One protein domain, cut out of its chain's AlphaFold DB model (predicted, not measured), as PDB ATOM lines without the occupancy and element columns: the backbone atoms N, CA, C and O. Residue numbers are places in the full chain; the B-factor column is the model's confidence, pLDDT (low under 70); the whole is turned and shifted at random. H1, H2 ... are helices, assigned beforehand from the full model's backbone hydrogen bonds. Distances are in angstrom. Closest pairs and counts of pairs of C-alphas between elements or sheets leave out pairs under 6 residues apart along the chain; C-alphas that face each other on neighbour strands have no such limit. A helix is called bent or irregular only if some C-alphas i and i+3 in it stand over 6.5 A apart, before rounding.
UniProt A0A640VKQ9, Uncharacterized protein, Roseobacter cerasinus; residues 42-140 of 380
ATOM      1  N   THR A  42     -25.839  40.012  -8.320       60.75
ATOM      2  CA  THR A  42     -26.803  39.569  -7.287       60.75
ATOM      3  C   THR A  42     -27.071  38.059  -7.262       60.75
ATOM      4  O   THR A  42     -27.356  37.500  -6.200       60.75
ATOM      5  N   ALA A  43     -26.982  37.363  -8.402       69.38
ATOM      6  CA  ALA A  43     -27.168  35.915  -8.464       69.38
ATOM      7  C   ALA A  43     -26.006  35.156  -7.798       69.38
ATOM      8  O   ALA A  43     -26.240  34.203  -7.049       69.38
ATOM      9  N   PHE A  44     -24.770  35.611  -8.022       69.31
ATOM     10  CA  PHE A  44     -23.566  35.075  -7.390       69.31
ATOM     11  C   PHE A  44     -23.547  35.385  -5.887       69.31
ATOM     12  O   PHE A  44     -23.372  34.477  -5.076       69.31
ATOM     13  N   GLU A  45     -23.846  36.625  -5.494       64.00
ATOM     14  CA  GLU A  45     -23.918  37.041  -4.085       64.00
ATOM     15  C   GLU A  45     -24.956  36.240  -3.290       64.00
ATOM     16  O   GLU A  45     -24.663  35.766  -2.193       64.00
ATOM     17  N   ARG A  46     -26.149  35.998  -3.854       76.56
ATOM     18  CA  ARG A  46     -27.177  35.146  -3.224       76.56
ATOM     19  C   ARG A  46     -26.696  33.704  -3.037       76.56
ATOM     20  O   ARG A  46     -27.014  33.092  -2.016       76.56
ATOM     21  N   ARG A  47     -25.936  33.146  -3.988       76.00
ATOM     22  CA  ARG A  47     -25.342  31.799  -3.870       76.00
ATOM     23  C   ARG A  47     -24.229  31.767  -2.821       76.00
ATOM     24  O   ARG A  47     -24.221  30.867  -1.985       76.00
ATOM     25  N   LEU A  48     -23.354  32.773  -2.803       70.69
ATOM     26  CA  LEU A  48     -22.285  32.921  -1.813       70.69
ATOM     27  C   LEU A  48     -22.848  33.090  -0.394       70.69
ATOM     28  O   LEU A  48     -22.391  32.416   0.527       70.69
ATOM     29  N   ALA A  49     -23.885  33.913  -0.219       70.69
ATOM     30  CA  ALA A  49     -24.580  34.087   1.054       70.69
ATOM     31  C   ALA A  49     -25.225  32.777   1.540       70.69
ATOM     32  O   ALA A  49     -25.054  32.409   2.704       70.69
ATOM     33  N   LYS A  50     -25.894  32.025   0.649       81.06
ATOM     34  CA  LYS A  50     -26.431  30.687   0.960       81.06
ATOM     35  C   LYS A  50     -25.329  29.702   1.367       81.06
ATOM     36  O   LYS A  50     -25.483  29.021   2.379       81.06
ATOM     37  N   LEU A  51     -24.207  29.658   0.641       77.19
ATOM     38  CA  LEU A  51     -23.069  28.795   0.976       77.19
ATOM     39  C   LEU A  51     -22.463  29.164   2.340       77.19
ATOM     40  O   LEU A  51     -22.212  28.288   3.160       77.19
ATOM     41  N   VAL A  52     -22.272  30.456   2.624       67.69
ATOM     42  CA  VAL A  52     -21.753  30.926   3.919       67.69
ATOM     43  C   VAL A  52     -22.726  30.623   5.063       67.69
ATOM     44  O   VAL A  52     -22.271  30.266   6.149       67.69
ATOM     45  N   ALA A  53     -24.041  30.709   4.842       72.19
ATOM     46  CA  ALA A  53     -25.047  30.320   5.830       72.19
ATOM     47  C   ALA A  53     -25.019  28.806   6.118       72.19
ATOM     48  O   ALA A  53     -24.935  28.414   7.282       72.19
ATOM     49  N   ALA A  54     -24.985  27.961   5.081       77.62
ATOM     50  CA  ALA A  54     -24.852  26.509   5.232       77.62
ATOM     51  C   ALA A  54     -23.553  26.128   5.971       77.62
ATOM     52  O   ALA A  54     -23.582  25.389   6.952       77.62
ATOM     53  N   GLN A  55     -22.423  26.729   5.588       76.81
ATOM     54  CA  GLN A  55     -21.131  26.533   6.252       76.81
ATOM     55  C   GLN A  55     -21.086  27.055   7.704       76.81
ATOM     56  O   GLN A  55     -20.217  26.639   8.473       76.81
ATOM     57  N   ARG A  56     -21.979  27.963   8.117       67.12
ATOM     58  CA  ARG A  56     -22.143  28.323   9.538       67.12
ATOM     59  C   ARG A  56     -22.911  27.225  10.277       67.12
ATOM     60  O   ARG A  56     -22.400  26.718  11.273       67.12
ATOM     61  N   ALA A  57     -24.049  26.795   9.732       76.00
ATOM     62  CA  ALA A  57     -24.878  25.740  10.315       76.00
ATOM     63  C   ALA A  57     -24.135  24.396  10.457       76.00
ATOM     64  O   ALA A  57     -24.235  23.755  11.499       76.00
ATOM     65  N   GLU A  58     -23.326  23.982   9.472       75.62
ATOM     66  CA  GLU A  58     -22.531  22.744   9.575       75.62
ATOM     67  C   GLU A  58     -21.481  22.798  10.700       75.62
ATOM     68  O   GLU A  58     -21.269  21.807  11.402       75.62
ATOM     69  N   ARG A  59     -20.845  23.959  10.919       74.19
ATOM     70  CA  ARG A  59     -19.875  24.152  12.015       74.19
ATOM     71  C   ARG A  59     -20.552  24.128  13.376       74.19
ATOM     72  O   ARG A  59     -20.050  23.483  14.292       74.19
ATOM     73  N   GLU A  60     -21.693  24.796  13.496       69.81
ATOM     74  CA  GLU A  60     -22.501  24.798  14.712       69.81
ATOM     75  C   GLU A  60     -23.034  23.391  15.035       69.81
ATOM     76  O   GLU A  60     -22.955  22.941  16.178       69.81
ATOM     77  N   ALA A  61     -23.489  22.641  14.026       82.25
ATOM     78  CA  ALA A  61     -23.912  21.251  14.176       82.25
ATOM     79  C   ALA A  61     -22.759  20.321  14.599       82.25
ATOM     80  O   ALA A  61     -22.970  19.441  15.441       82.25
ATOM     81  N   LEU A  62     -21.544  20.517  14.066       77.38
ATOM     82  CA  LEU A  62     -20.357  19.776  14.504       77.38
ATOM     83  C   LEU A  62     -20.007  20.105  15.962       77.38
ATOM     84  O   LEU A  62     -19.897  19.186  16.768       77.38
ATOM     85  N   LEU A  63     -19.909  21.387  16.327       69.50
ATOM     86  CA  LEU A  63     -19.613  21.818  17.700       69.50
ATOM     87  C   LEU A  63     -20.642  21.269  18.700       69.50
ATOM     88  O   LEU A  63     -20.269  20.666  19.704       69.50
ATOM     89  N   ASN A  64     -21.937  21.382  18.392       78.38
ATOM     90  CA  ASN A  64     -23.010  20.838  19.228       78.38
ATOM     91  C   ASN A  64     -22.944  19.305  19.363       78.38
ATOM     92  O   ASN A  64     -23.272  18.766  20.423       78.38
ATOM     93  N   ARG A  65     -22.488  18.585  18.329       86.25
ATOM     94  CA  ARG A  65     -22.235  17.137  18.400       86.25
ATOM     95  C   ARG A  65     -21.041  16.821  19.308       86.25
ATOM     96  O   ARG A  65     -21.184  15.988  20.201       86.25
ATOM     97  N   GLN A  66     -19.921  17.526  19.135       80.56
ATOM     98  CA  GLN A  66     -18.697  17.351  19.926       80.56
ATOM     99  C   GLN A  66     -18.938  17.650  21.415       80.56
ATOM    100  O   GLN A  66     -18.562  16.854  22.272       80.56
ATOM    101  N   VAL A  67     -19.652  18.733  21.746       74.94
ATOM    102  CA  VAL A  67     -20.021  19.072  23.134       74.94
ATOM    103  C   VAL A  67     -20.891  17.980  23.771       74.94
ATOM    104  O   VAL A  67     -20.588  17.526  24.874       74.94
ATOM    105  N   ARG A  68     -21.929  17.492  23.072       83.50
ATOM    106  CA  ARG A  68     -22.778  16.388  23.567       83.50
ATOM    107  C   ARG A  68     -21.980  15.098  23.786       83.50
ATOM    108  O   ARG A  68     -22.173  14.430  24.801       83.50
ATOM    109  N   GLN A  69     -21.068  14.764  22.873       82.88
ATOM    110  CA  GLN A  69     -20.199  13.590  22.996       82.88
ATOM    111  C   GLN A  69     -19.234  13.725  24.180       82.88
ATOM    112  O   GLN A  69     -19.205  12.832  25.025       82.88
ATOM    113  N   ARG A  70     -18.543  14.862  24.329       79.06
ATOM    114  CA  ARG A  70     -17.648  15.140  25.467       79.06
ATOM    115  C   ARG A  70     -18.370  15.044  26.814       79.06
ATOM    116  O   ARG A  70     -17.840  14.425  27.731       79.06
ATOM    117  N   ILE A  71     -19.590  15.578  26.935       75.56
ATOM    118  CA  ILE A  71     -20.407  15.458  28.160       75.56
ATOM    119  C   ILE A  71     -20.693  13.985  28.496       75.56
ATOM    120  O   ILE A  71     -20.563  13.580  29.653       75.56
ATOM    121  N   ASN A  72     -21.042  13.168  27.499       83.88
ATOM    122  CA  ASN A  72     -21.307  11.743  27.702       83.88
ATOM    123  C   ASN A  72     -20.025  10.956  28.032       83.88
ATOM    124  O   ASN A  72     -20.037  10.134  28.945       83.88
ATOM    125  N   GLU A  73     -18.905  11.243  27.362       84.06
ATOM    126  CA  GLU A  73     -17.601  10.635  27.660       84.06
ATOM    127  C   GLU A  73     -17.081  11.011  29.057       84.06
ATOM    128  O   GLU A  73     -16.450  10.180  29.710       84.06
ATOM    129  N   ILE A  74     -17.330  12.235  29.540       76.88
ATOM    130  CA  ILE A  74     -16.978  12.662  30.906       76.88
ATOM    131  C   ILE A  74     -17.817  11.894  31.931       76.88
ATOM    132  O   ILE A  74     -17.249  11.317  32.857       76.88
ATOM    133  N   LYS A  75     -19.141  11.808  31.739       82.50
ATOM    134  CA  LYS A  75     -20.034  11.018  32.609       82.50
ATOM    135  C   LYS A  75     -19.630   9.540  32.648       82.50
ATOM    136  O   LYS A  75     -19.548   8.956  33.725       82.50
ATOM    137  N   ALA A  76     -19.311   8.951  31.494       83.69
ATOM    138  CA  ALA A  76     -18.849   7.568  31.397       83.69
ATOM    139  C   ALA A  76     -17.504   7.339  32.113       83.69
ATOM    140  O   ALA A  76     -17.338   6.322  32.783       83.69
ATOM    141  N   ARG A  77     -16.557   8.286  32.029       80.94
ATOM    142  CA  ARG A  77     -15.288   8.230  32.778       80.94
ATOM    143  C   ARG A  77     -15.496   8.387  34.285       80.94
ATOM    144  O   ARG A  77     -14.939   7.605  35.049       80.94
ATOM    145  N   GLN A  78     -16.345   9.319  34.718       77.81
ATOM    146  CA  GLN A  78     -16.696   9.492  36.134       77.81
ATOM    147  C   GLN A  78     -17.336   8.226  36.727       77.81
ATOM    148  O   GLN A  78     -16.972   7.824  37.828       77.81
ATOM    149  N   ALA A  79     -18.208   7.543  35.978       80.94
ATOM    150  CA  ALA A  79     -18.830   6.285  36.399       80.94
ATOM    151  C   ALA A  79     -17.850   5.095  36.524       80.94
ATOM    152  O   ALA A  79     -18.177   4.109  37.183       80.94
ATOM    153  N   ARG A  80     -16.651   5.168  35.923       78.31
ATOM    154  CA  ARG A  80     -15.597   4.137  36.037       78.31
ATOM    155  C   ARG A  80     -14.688   4.317  37.264       78.31
ATOM    156  O   ARG A  80     -13.889   3.428  37.547       78.31
ATOM    157  N   LEU A  81     -14.763   5.442  37.984       76.81
ATOM    158  CA  LEU A  81     -13.863   5.733  39.109       76.81
ATOM    159  C   LEU A  81     -14.272   4.982  40.396       76.81
ATOM    160  O   LEU A  81     -15.388   5.174  40.881       76.81
ATOM    161  N   PRO A  82     -13.383   4.178  41.016       72.62
ATOM    162  CA  PRO A  82     -13.691   3.487  42.266       72.62
ATOM    163  C   PRO A  82     -13.710   4.462  43.453       72.62
ATOM    164  O   PRO A  82     -12.697   5.069  43.800       72.62
ATOM    165  N   THR A  83     -14.863   4.583  44.112       73.25
ATOM    166  CA  THR A  83     -15.079   5.483  45.256       73.25
ATOM    167  C   THR A  83     -14.903   4.784  46.615       73.25
ATOM    168  O   THR A  83     -14.824   3.554  46.722       73.25
ATOM    169  N   GLY A  84     -14.806   5.579  47.688       72.50
ATOM    170  CA  GLY A  84     -14.750   5.095  49.073       72.50
ATOM    171  C   GLY A  84     -13.596   4.122  49.360       72.50
ATOM    172  O   GLY A  84     -12.484   4.276  48.853       72.50
ATOM    173  N   ARG A  85     -13.864   3.089  50.172       62.25
ATOM    174  CA  ARG A  85     -12.859   2.085  50.591       62.25
ATOM    175  C   ARG A  85     -12.230   1.330  49.407       62.25
ATOM    176  O   ARG A  85     -11.055   0.981  49.477       62.25
ATOM    177  N   ARG A  86     -12.964   1.140  48.299       67.31
ATOM    178  CA  ARG A  86     -12.432   0.535  47.060       67.31
ATOM    179  C   ARG A  86     -11.404   1.444  46.374       67.31
ATOM    180  O   ARG A  86     -10.393   0.944  45.893       67.31
ATOM    181  N   GLY A  87     -11.614   2.761  46.392       69.94
ATOM    182  CA  GLY A  87     -10.662   3.741  45.855       69.94
ATOM    183  C   GLY A  87      -9.326   3.778  46.608       69.94
ATOM    184  O   GLY A  87      -8.276   3.899  45.982       69.94
ATOM    185  N   MET A  88      -9.341   3.609  47.936       64.81
ATOM    186  CA  MET A  88      -8.106   3.504  48.731       64.81
ATOM    187  C   MET A  88      -7.332   2.212  48.433       64.81
ATOM    188  O   MET A  88      -6.129   2.275  48.189       64.81
ATOM    189  N   LEU A  89      -8.014   1.062  48.360       64.38
ATOM    190  CA  LEU A  89      -7.379  -0.209  47.985       64.38
ATOM    191  C   LEU A  89      -6.772  -0.157  46.573       64.38
ATOM    192  O   LEU A  89      -5.623  -0.547  46.396       64.38
ATOM    193  N   ALA A  90      -7.489   0.399  45.590       67.62
ATOM    194  CA  ALA A  90      -6.992   0.532  44.216       67.62
ATOM    195  C   ALA A  90      -5.726   1.405  44.103       67.62
ATOM    196  O   ALA A  90      -4.920   1.205  43.191       67.62
ATOM    197  N   ARG A  91      -5.537   2.377  45.008       70.06
ATOM    198  CA  ARG A  91      -4.305   3.181  45.088       70.06
ATOM    199  C   ARG A  91      -3.146   2.377  45.675       70.06
ATOM    200  O   ARG A  91      -2.060   2.415  45.110       70.06
ATOM    201  N   ALA A  92      -3.388   1.604  46.735       67.19
ATOM    202  CA  ALA A  92      -2.372   0.740  47.344       67.19
ATOM    203  C   ALA A  92      -1.898  -0.393  46.409       67.19
ATOM    204  O   ALA A  92      -0.734  -0.773  46.454       67.19
ATOM    205  N   THR A  93      -2.766  -0.909  45.530       73.94
ATOM    206  CA  THR A  93      -2.426  -1.973  44.560       73.94
ATOM    207  C   THR A  93      -1.891  -1.459  43.216       73.94
ATOM    208  O   THR A  93      -1.702  -2.248  42.290       73.94
ATOM    209  N   GLY A  94      -1.712  -0.143  43.045       71.12
ATOM    210  CA  GLY A  94      -1.295   0.477  41.776       71.12
ATOM    211  C   GLY A  94      -2.323   0.399  40.633       71.12
ATOM    212  O   GLY A  94      -2.127   1.012  39.582       71.12
ATOM    213  N   GLN A  95      -3.451  -0.296  40.819       73.06
ATOM    214  CA  GLN A  95      -4.516  -0.429  39.816       73.06
ATOM    215  C   GLN A  95      -5.158   0.923  39.464       73.06
ATOM    216  O   GLN A  95      -5.565   1.135  38.323       73.06
ATOM    217  N   PHE A  96      -5.191   1.861  40.416       74.69
ATOM    218  CA  PHE A  96      -5.669   3.227  40.200       74.69
ATOM    219  C   PHE A  96      -4.839   3.975  39.145       74.69
ATOM    220  O   PHE A  96      -5.421   4.698  38.341       74.69
ATOM    221  N   GLN A  97      -3.515   3.770  39.091       75.62
ATOM    222  CA  GLN A  97      -2.668   4.433  38.095       75.62
ATOM    223  C   GLN A  97      -3.002   3.945  36.681       75.62
ATOM    224  O   GLN A  97      -3.302   4.761  35.819       75.62
ATOM    225  N   LYS A  98      -3.104   2.623  36.477       80.50
ATOM    226  CA  LYS A  98      -3.489   2.046  35.175       80.50
ATOM    227  C   LYS A  98      -4.844   2.563  34.676       80.50
ATOM    228  O   LYS A  98      -5.018   2.755  33.476       80.50
ATOM    229  N   LEU A  99      -5.792   2.818  35.583       78.88
ATOM    230  CA  LEU A  99      -7.083   3.426  35.247       78.88
ATOM    231  C   LEU A  99      -6.930   4.894  34.801       78.88
ATOM    232  O   LEU A  99      -7.594   5.320  33.857       78.88
ATOM    233  N   VAL A 100      -6.054   5.667  35.454       77.56
ATOM    234  CA  VAL A 100      -5.710   7.048  35.063       77.56
ATOM    235  C   VAL A 100      -5.031   7.080  33.693       77.56
ATOM    236  O   VAL A 100      -5.453   7.856  32.837       77.56
ATOM    237  N   ASP A 101      -4.069   6.192  33.446       80.00
ATOM    238  CA  ASP A 101      -3.357   6.089  32.167       80.00
ATOM    239  C   ASP A 101      -4.323   5.737  31.016       80.00
ATOM    240  O   ASP A 101      -4.289   6.348  29.945       80.00
ATOM    241  N   GLN A 102      -5.259   4.809  31.255       83.38
ATOM    242  CA  GLN A 102      -6.328   4.470  30.307       83.38
ATOM    243  C   GLN A 102      -7.280   5.647  30.049       83.38
ATOM    244  O   GLN A 102      -7.637   5.902  28.899       83.38
ATOM    245  N   MET A 103      -7.668   6.407  31.079       78.62
ATOM    246  CA  MET A 103      -8.496   7.606  30.892       78.62
ATOM    247  C   MET A 103      -7.762   8.723  30.134       78.62
ATOM    248  O   MET A 103      -8.407   9.462  29.389       78.62
ATOM    249  N   ALA A 104      -6.440   8.841  30.284       77.19
ATOM    250  CA  ALA A 104      -5.625   9.763  29.495       77.19
ATOM    251  C   ALA A 104      -5.565   9.340  28.015       77.19
ATOM    252  O   ALA A 104      -5.731  10.180  27.128       77.19
ATOM    253  N   ALA A 105      -5.425   8.040  27.734       81.25
ATOM    254  CA  ALA A 105      -5.504   7.504  26.375       81.25
ATOM    255  C   ALA A 105      -6.891   7.727  25.732       81.25
ATOM    256  O   ALA A 105      -6.961   8.190  24.591       81.25
ATOM    257  N   ASP A 106      -7.986   7.491  26.471       81.94
ATOM    258  CA  ASP A 106      -9.364   7.779  26.028       81.94
ATOM    259  C   ASP A 106      -9.541   9.268  25.647       81.94
ATOM    260  O   ASP A 106     -10.172   9.579  24.630       81.94
ATOM    261  N   VAL A 107      -8.955  10.195  26.421       77.56
ATOM    262  CA  VAL A 107      -8.959  11.643  26.126       77.56
ATOM    263  C   VAL A 107      -8.187  11.958  24.848       77.56
ATOM    264  O   VAL A 107      -8.750  12.570  23.941       77.56
ATOM    265  N   MET A 108      -6.935  11.503  24.736       75.62
ATOM    266  CA  MET A 108      -6.092  11.757  23.560       75.62
ATOM    267  C   MET A 108      -6.714  11.198  22.272       75.62
ATOM    268  O   MET A 108      -6.659  11.838  21.218       75.62
ATOM    269  N   ALA A 109      -7.364  10.033  22.352       81.69
ATOM    270  CA  ALA A 109      -8.117   9.460  21.244       81.69
ATOM    271  C   ALA A 109      -9.333  10.327  20.863       81.69
ATOM    272  O   ALA A 109      -9.584  10.531  19.674       81.69
ATOM    273  N   SER A 110     -10.065  10.868  21.842       77.50
ATOM    274  CA  SER A 110     -11.218  11.749  21.599       77.50
ATOM    275  C   SER A 110     -10.815  13.084  20.964       77.50
ATOM    276  O   SER A 110     -11.357  13.466  19.925       77.50
ATOM    277  N   GLU A 111      -9.776  13.743  21.483       73.94
ATOM    278  CA  GLU A 111      -9.240  14.976  20.894       73.94
ATOM    279  C   GLU A 111      -8.708  14.773  19.470       73.94
ATOM    280  O   GLU A 111      -8.864  15.646  18.612       73.94
ATOM    281  N   THR A 112      -8.115  13.609  19.191       74.31
ATOM    282  CA  THR A 112      -7.630  13.262  17.848       74.31
ATOM    283  C   THR A 112      -8.794  13.077  16.869       74.31
ATOM    284  O   THR A 112      -8.750  13.640  15.772       74.31
ATOM    285  N   ARG A 113      -9.873  12.382  17.271       82.12
ATOM    286  CA  ARG A 113     -11.121  12.287  16.482       82.12
ATOM    287  C   ARG A 113     -11.701  13.673  16.194       82.12
ATOM    288  O   ARG A 113     -12.024  13.975  15.045       82.12
ATOM    289  N   ASP A 114     -11.785  14.523  17.217       70.06
ATOM    290  CA  ASP A 114     -12.328  15.877  17.101       70.06
ATOM    291  C   ASP A 114     -11.528  16.752  16.127       70.06
ATOM    292  O   ASP A 114     -12.113  17.448  15.291       70.06
ATOM    293  N   ARG A 115     -10.193  16.682  16.194       71.12
ATOM    294  CA  ARG A 115      -9.282  17.427  15.316       71.12
ATOM    295  C   ARG A 115      -9.400  16.978  13.858       71.12
ATOM    296  O   ARG A 115      -9.461  17.829  12.972       71.12
ATOM    297  N   ILE A 116      -9.497  15.669  13.609       74.88
ATOM    298  CA  ILE A 116      -9.698  15.107  12.262       74.88
ATOM    299  C   ILE A 116     -11.048  15.557  11.684       74.88
ATOM    300  O   ILE A 116     -11.100  16.026  10.547       74.88
ATOM    301  N   ALA A 117     -12.133  15.492  12.466       72.12
ATOM    302  CA  ALA A 117     -13.459  15.930  12.024       72.12
ATOM    303  C   ALA A 117     -13.491  17.426  11.654       72.12
ATOM    304  O   ALA A 117     -14.058  17.807  10.626       72.12
ATOM    305  N   GLN A 118     -12.833  18.277  12.447       60.97
ATOM    306  CA  GLN A 118     -12.712  19.709  12.161       60.97
ATOM    307  C   GLN A 118     -11.855  19.985  10.912       60.97
ATOM    308  O   GLN A 118     -12.240  20.804  10.076       60.97
ATOM    309  N   GLN A 119     -10.732  19.279  10.731       62.34
ATOM    310  CA  GLN A 119      -9.884  19.402   9.535       62.34
ATOM    311  C   GLN A 119     -10.605  18.950   8.255       62.34
ATOM    312  O   GLN A 119     -10.505  19.623   7.224       62.34
ATOM    313  N   ALA A 120     -11.384  17.867   8.317       73.88
ATOM    314  CA  ALA A 120     -12.215  17.410   7.206       73.88
ATOM    315  C   ALA A 120     -13.271  18.462   6.818       73.88
ATOM    316  O   ALA A 120     -13.400  18.800   5.639       73.88
ATOM    317  N   LEU A 121     -13.961  19.054   7.802       69.56
ATOM    318  CA  LEU A 121     -14.955  20.106   7.563       69.56
ATOM    319  C   LEU A 121     -14.325  21.380   6.969       69.56
ATOM    320  O   LEU A 121     -14.857  21.956   6.021       69.56
ATOM    321  N   VAL A 122     -13.159  21.806   7.467       61.28
ATOM    322  CA  VAL A 122     -12.406  22.933   6.883       61.28
ATOM    323  C   VAL A 122     -12.012  22.638   5.433       61.28
ATOM    324  O   VAL A 122     -12.175  23.504   4.574       61.28
ATOM    325  N   THR A 123     -11.563  21.416   5.139       66.19
ATOM    326  CA  THR A 123     -11.181  21.000   3.780       66.19
ATOM    327  C   THR A 123     -12.381  21.022   2.828       66.19
ATOM    328  O   THR A 123     -12.285  21.634   1.763       66.19
ATOM    329  N   LYS A 124     -13.535  20.471   3.241       79.06
ATOM    330  CA  LYS A 124     -14.820  20.558   2.518       79.06
ATOM    331  C   LYS A 124     -15.203  22.011   2.216       79.06
ATOM    332  O   LYS A 124     -15.476  22.366   1.074       79.06
ATOM    333  N   HIS A 125     -15.137  22.893   3.214       72.94
ATOM    334  CA  HIS A 125     -15.520  24.296   3.028       72.94
ATOM    335  C   HIS A 125     -14.594  25.045   2.058       72.94
ATOM    336  O   HIS A 125     -15.032  25.979   1.380       72.94
ATOM    337  N   LEU A 126     -13.314  24.663   1.997       61.00
ATOM    338  CA  LEU A 126     -12.337  25.230   1.070       61.00
ATOM    339  C   LEU A 126     -12.528  24.713  -0.362       61.00
ATOM    340  O   LEU A 126     -12.374  25.501  -1.296       61.00
ATOM    341  N   THR A 127     -12.886  23.440  -0.565       72.19
ATOM    342  CA  THR A 127     -13.178  22.912  -1.911       72.19
ATOM    343  C   THR A 127     -14.475  23.489  -2.476       72.19
ATOM    344  O   THR A 127     -14.473  23.931  -3.623       72.19
ATOM    345  N   GLU A 128     -15.533  23.605  -1.668       73.12
ATOM    346  CA  GLU A 128     -16.795  24.271  -2.036       73.12
ATOM    347  C   GLU A 128     -16.576  25.723  -2.482       73.12
ATOM    348  O   GLU A 128     -17.031  26.131  -3.551       73.12
ATOM    349  N   ARG A 129     -15.817  26.506  -1.701       68.00
ATOM    350  CA  ARG A 129     -15.477  27.894  -2.060       68.00
ATOM    351  C   ARG A 129     -14.663  27.956  -3.351       68.00
ATOM    352  O   ARG A 129     -14.989  28.743  -4.229       68.00
ATOM    353  N   ARG A 130     -13.658  27.086  -3.514       67.50
ATOM    354  CA  ARG A 130     -12.862  26.976  -4.754       67.50
ATOM    355  C   ARG A 130     -13.675  26.503  -5.965       67.50
ATOM    356  O   ARG A 130     -13.234  26.719  -7.092       67.50
ATOM    357  N   ALA A 131     -14.815  25.840  -5.776       73.62
ATOM    358  CA  ALA A 131     -15.751  25.542  -6.857       73.62
ATOM    359  C   ALA A 131     -16.557  26.797  -7.227       73.62
ATOM    360  O   ALA A 131     -16.485  27.239  -8.371       73.62
ATOM    361  N   LEU A 132     -17.214  27.434  -6.250       72.06
ATOM    362  CA  LEU A 132     -18.034  28.629  -6.480       72.06
ATOM    363  C   LEU A 132     -17.219  29.807  -7.052       72.06
ATOM    364  O   LEU A 132     -17.679  30.475  -7.971       72.06
ATOM    365  N   THR A 133     -15.985  30.036  -6.588       64.56
ATOM    366  CA  THR A 133     -15.096  31.065  -7.162       64.56
ATOM    367  C   THR A 133     -14.752  30.780  -8.627       64.56
ATOM    368  O   THR A 133     -14.734  31.713  -9.424       64.56
ATOM    369  N   ARG A 134     -14.532  29.513  -9.012       67.31
ATOM    370  CA  ARG A 134     -14.282  29.148 -10.420       67.31
ATOM    371  C   ARG A 134     -15.533  29.299 -11.290       67.31
ATOM    372  O   ARG A 134     -15.408  29.708 -12.437       67.31
ATOM    373  N   GLU A 135     -16.722  29.045 -10.739       66.00
ATOM    374  CA  GLU A 135     -17.993  29.323 -11.421       66.00
ATOM    375  C   GLU A 135     -18.192  30.836 -11.650       66.00
ATOM    376  O   GLU A 135     -18.533  31.259 -12.751       66.00
ATOM    377  N   GLY A 136     -17.891  31.679 -10.654       59.62
ATOM    378  CA  GLY A 136     -17.894  33.139 -10.826       59.62
ATOM    379  C   GLY A 136     -16.861  33.628 -11.853       59.62
ATOM    380  O   GLY A 136     -17.120  34.571 -12.603       59.62
ATOM    381  N   GLN A 137     -15.706  32.958 -11.940       58.97
ATOM    382  CA  GLN A 137     -14.672  33.260 -12.934       58.97
ATOM    383  C   GLN A 137     -15.121  32.977 -14.370       58.97
ATOM    384  O   GLN A 137     -14.847  33.803 -15.240       58.97
ATOM    385  N   SER A 138     -15.866  31.895 -14.623       59.94
ATOM    386  CA  SER A 138     -16.429  31.625 -15.953       59.94
ATOM    387  C   SER A 138     -17.698  32.428 -16.270       59.94
ATOM    388  O   SER A 138     -17.951  32.697 -17.442       59.94
ATOM    389  N   GLN A 139     -18.482  32.846 -15.268       56.22
ATOM    390  CA  GLN A 139     -19.761  33.550 -15.479       56.22
ATOM    391  C   GLN A 139     -19.668  35.080 -15.594       56.22
ATOM    392  O   GLN A 139     -20.650  35.703 -15.996       56.22
ATOM    393  N   GLY A 140     -18.532  35.710 -15.268       52.31
ATOM    394  CA  GLY A 140     -18.405  37.161 -15.465       52.31
ATOM    395  C   GLY A 140     -17.243  37.879 -14.785       52.31
ATOM    396  O   GLY A 140     -16.987  39.030 -15.129       52.31
TER     397      GLY A 140
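What this domain is: This is residues 42 to 140 of the 380 residues of an uncharacterized protein of Roseobacter cerasinus (UniProt A0A640VKQ9). Picture a long, narrow U: two long helices, H1 and H3, run side by side in opposite ways, and the short helix H2 crosses the gap at one end and joins them through two tight links. The two printed ends, Thr 42 and Gly 140, lie near each other at the other, open end of the U, their C-alphas 12.0 A apart. The printed part has 99 residues with three named helices, in the order H1, H2, H3, and no named strand; its class is all helix. It is extended, with a radius of gyration of the C-alphas of 22.6 A, and its outline is a rod that spans 74 by 17 by 8 A.

Where its parts are: Begin at C-alpha 42, at (-26.803, 39.569, -7.287), where H1, residues 42 to 79, sets out. Its 38 residues take you 55.5 A from first to last C-alpha, to Ala 79 at (-18.830, 6.285, 36.399). After a link of four residues comes H2, residues 84 to 92, which is 13.2 A long. After two more residues look for C-alpha 95 at (-4.516, -0.429, 39.816): there H3, residues 95 to 140, begins. It is the longest helix, with 46 residues and 68.3 A from first to last C-alpha, and it ends at Gly 140, whose C-alpha stands at (-18.405, 37.161, -15.465). None of the three helices is bent or irregular.

How they stand to each other: Look first at H1 and H3, which touch, with 7 pairs of C-alphas within 8 A. Their closest C-alphas are those of Gln 55 and His 125, 6.8 A apart. Their lines stand at a shallow tilt of 5 degrees, they run opposite ways, and their centres are 11.8 A apart. Now go to H2: it and H3 touch only at the corner by their link, and only just, with 3 pairs of C-alphas within 8 A. H3 touches H2 with residues 96 to 97 alone, and the closest C-alphas of the two helices are those of Ala 90 and Phe 96, 5.0 A apart. The lines of H2 and H3 are about perpendicular, at 87 degrees. H1 and H2 are apart, though they follow each other in the chain. Along the backbone, each O i to N i+4 pair of H2 is within hydrogen-bond range, as are 33 of 34 in H1 and 41 of 42 in H3.

The domain as a whole: The two C-alphas farthest apart are those of Arg 85 and Gly 140, at 75.0 A. The printed part has no cut, and neither link between its helices is long. The mean pLDDT of the printed part is 73.1, and 31 residues are under 70, among them residues 42 to 45, 85 to 90 and 133 to 140.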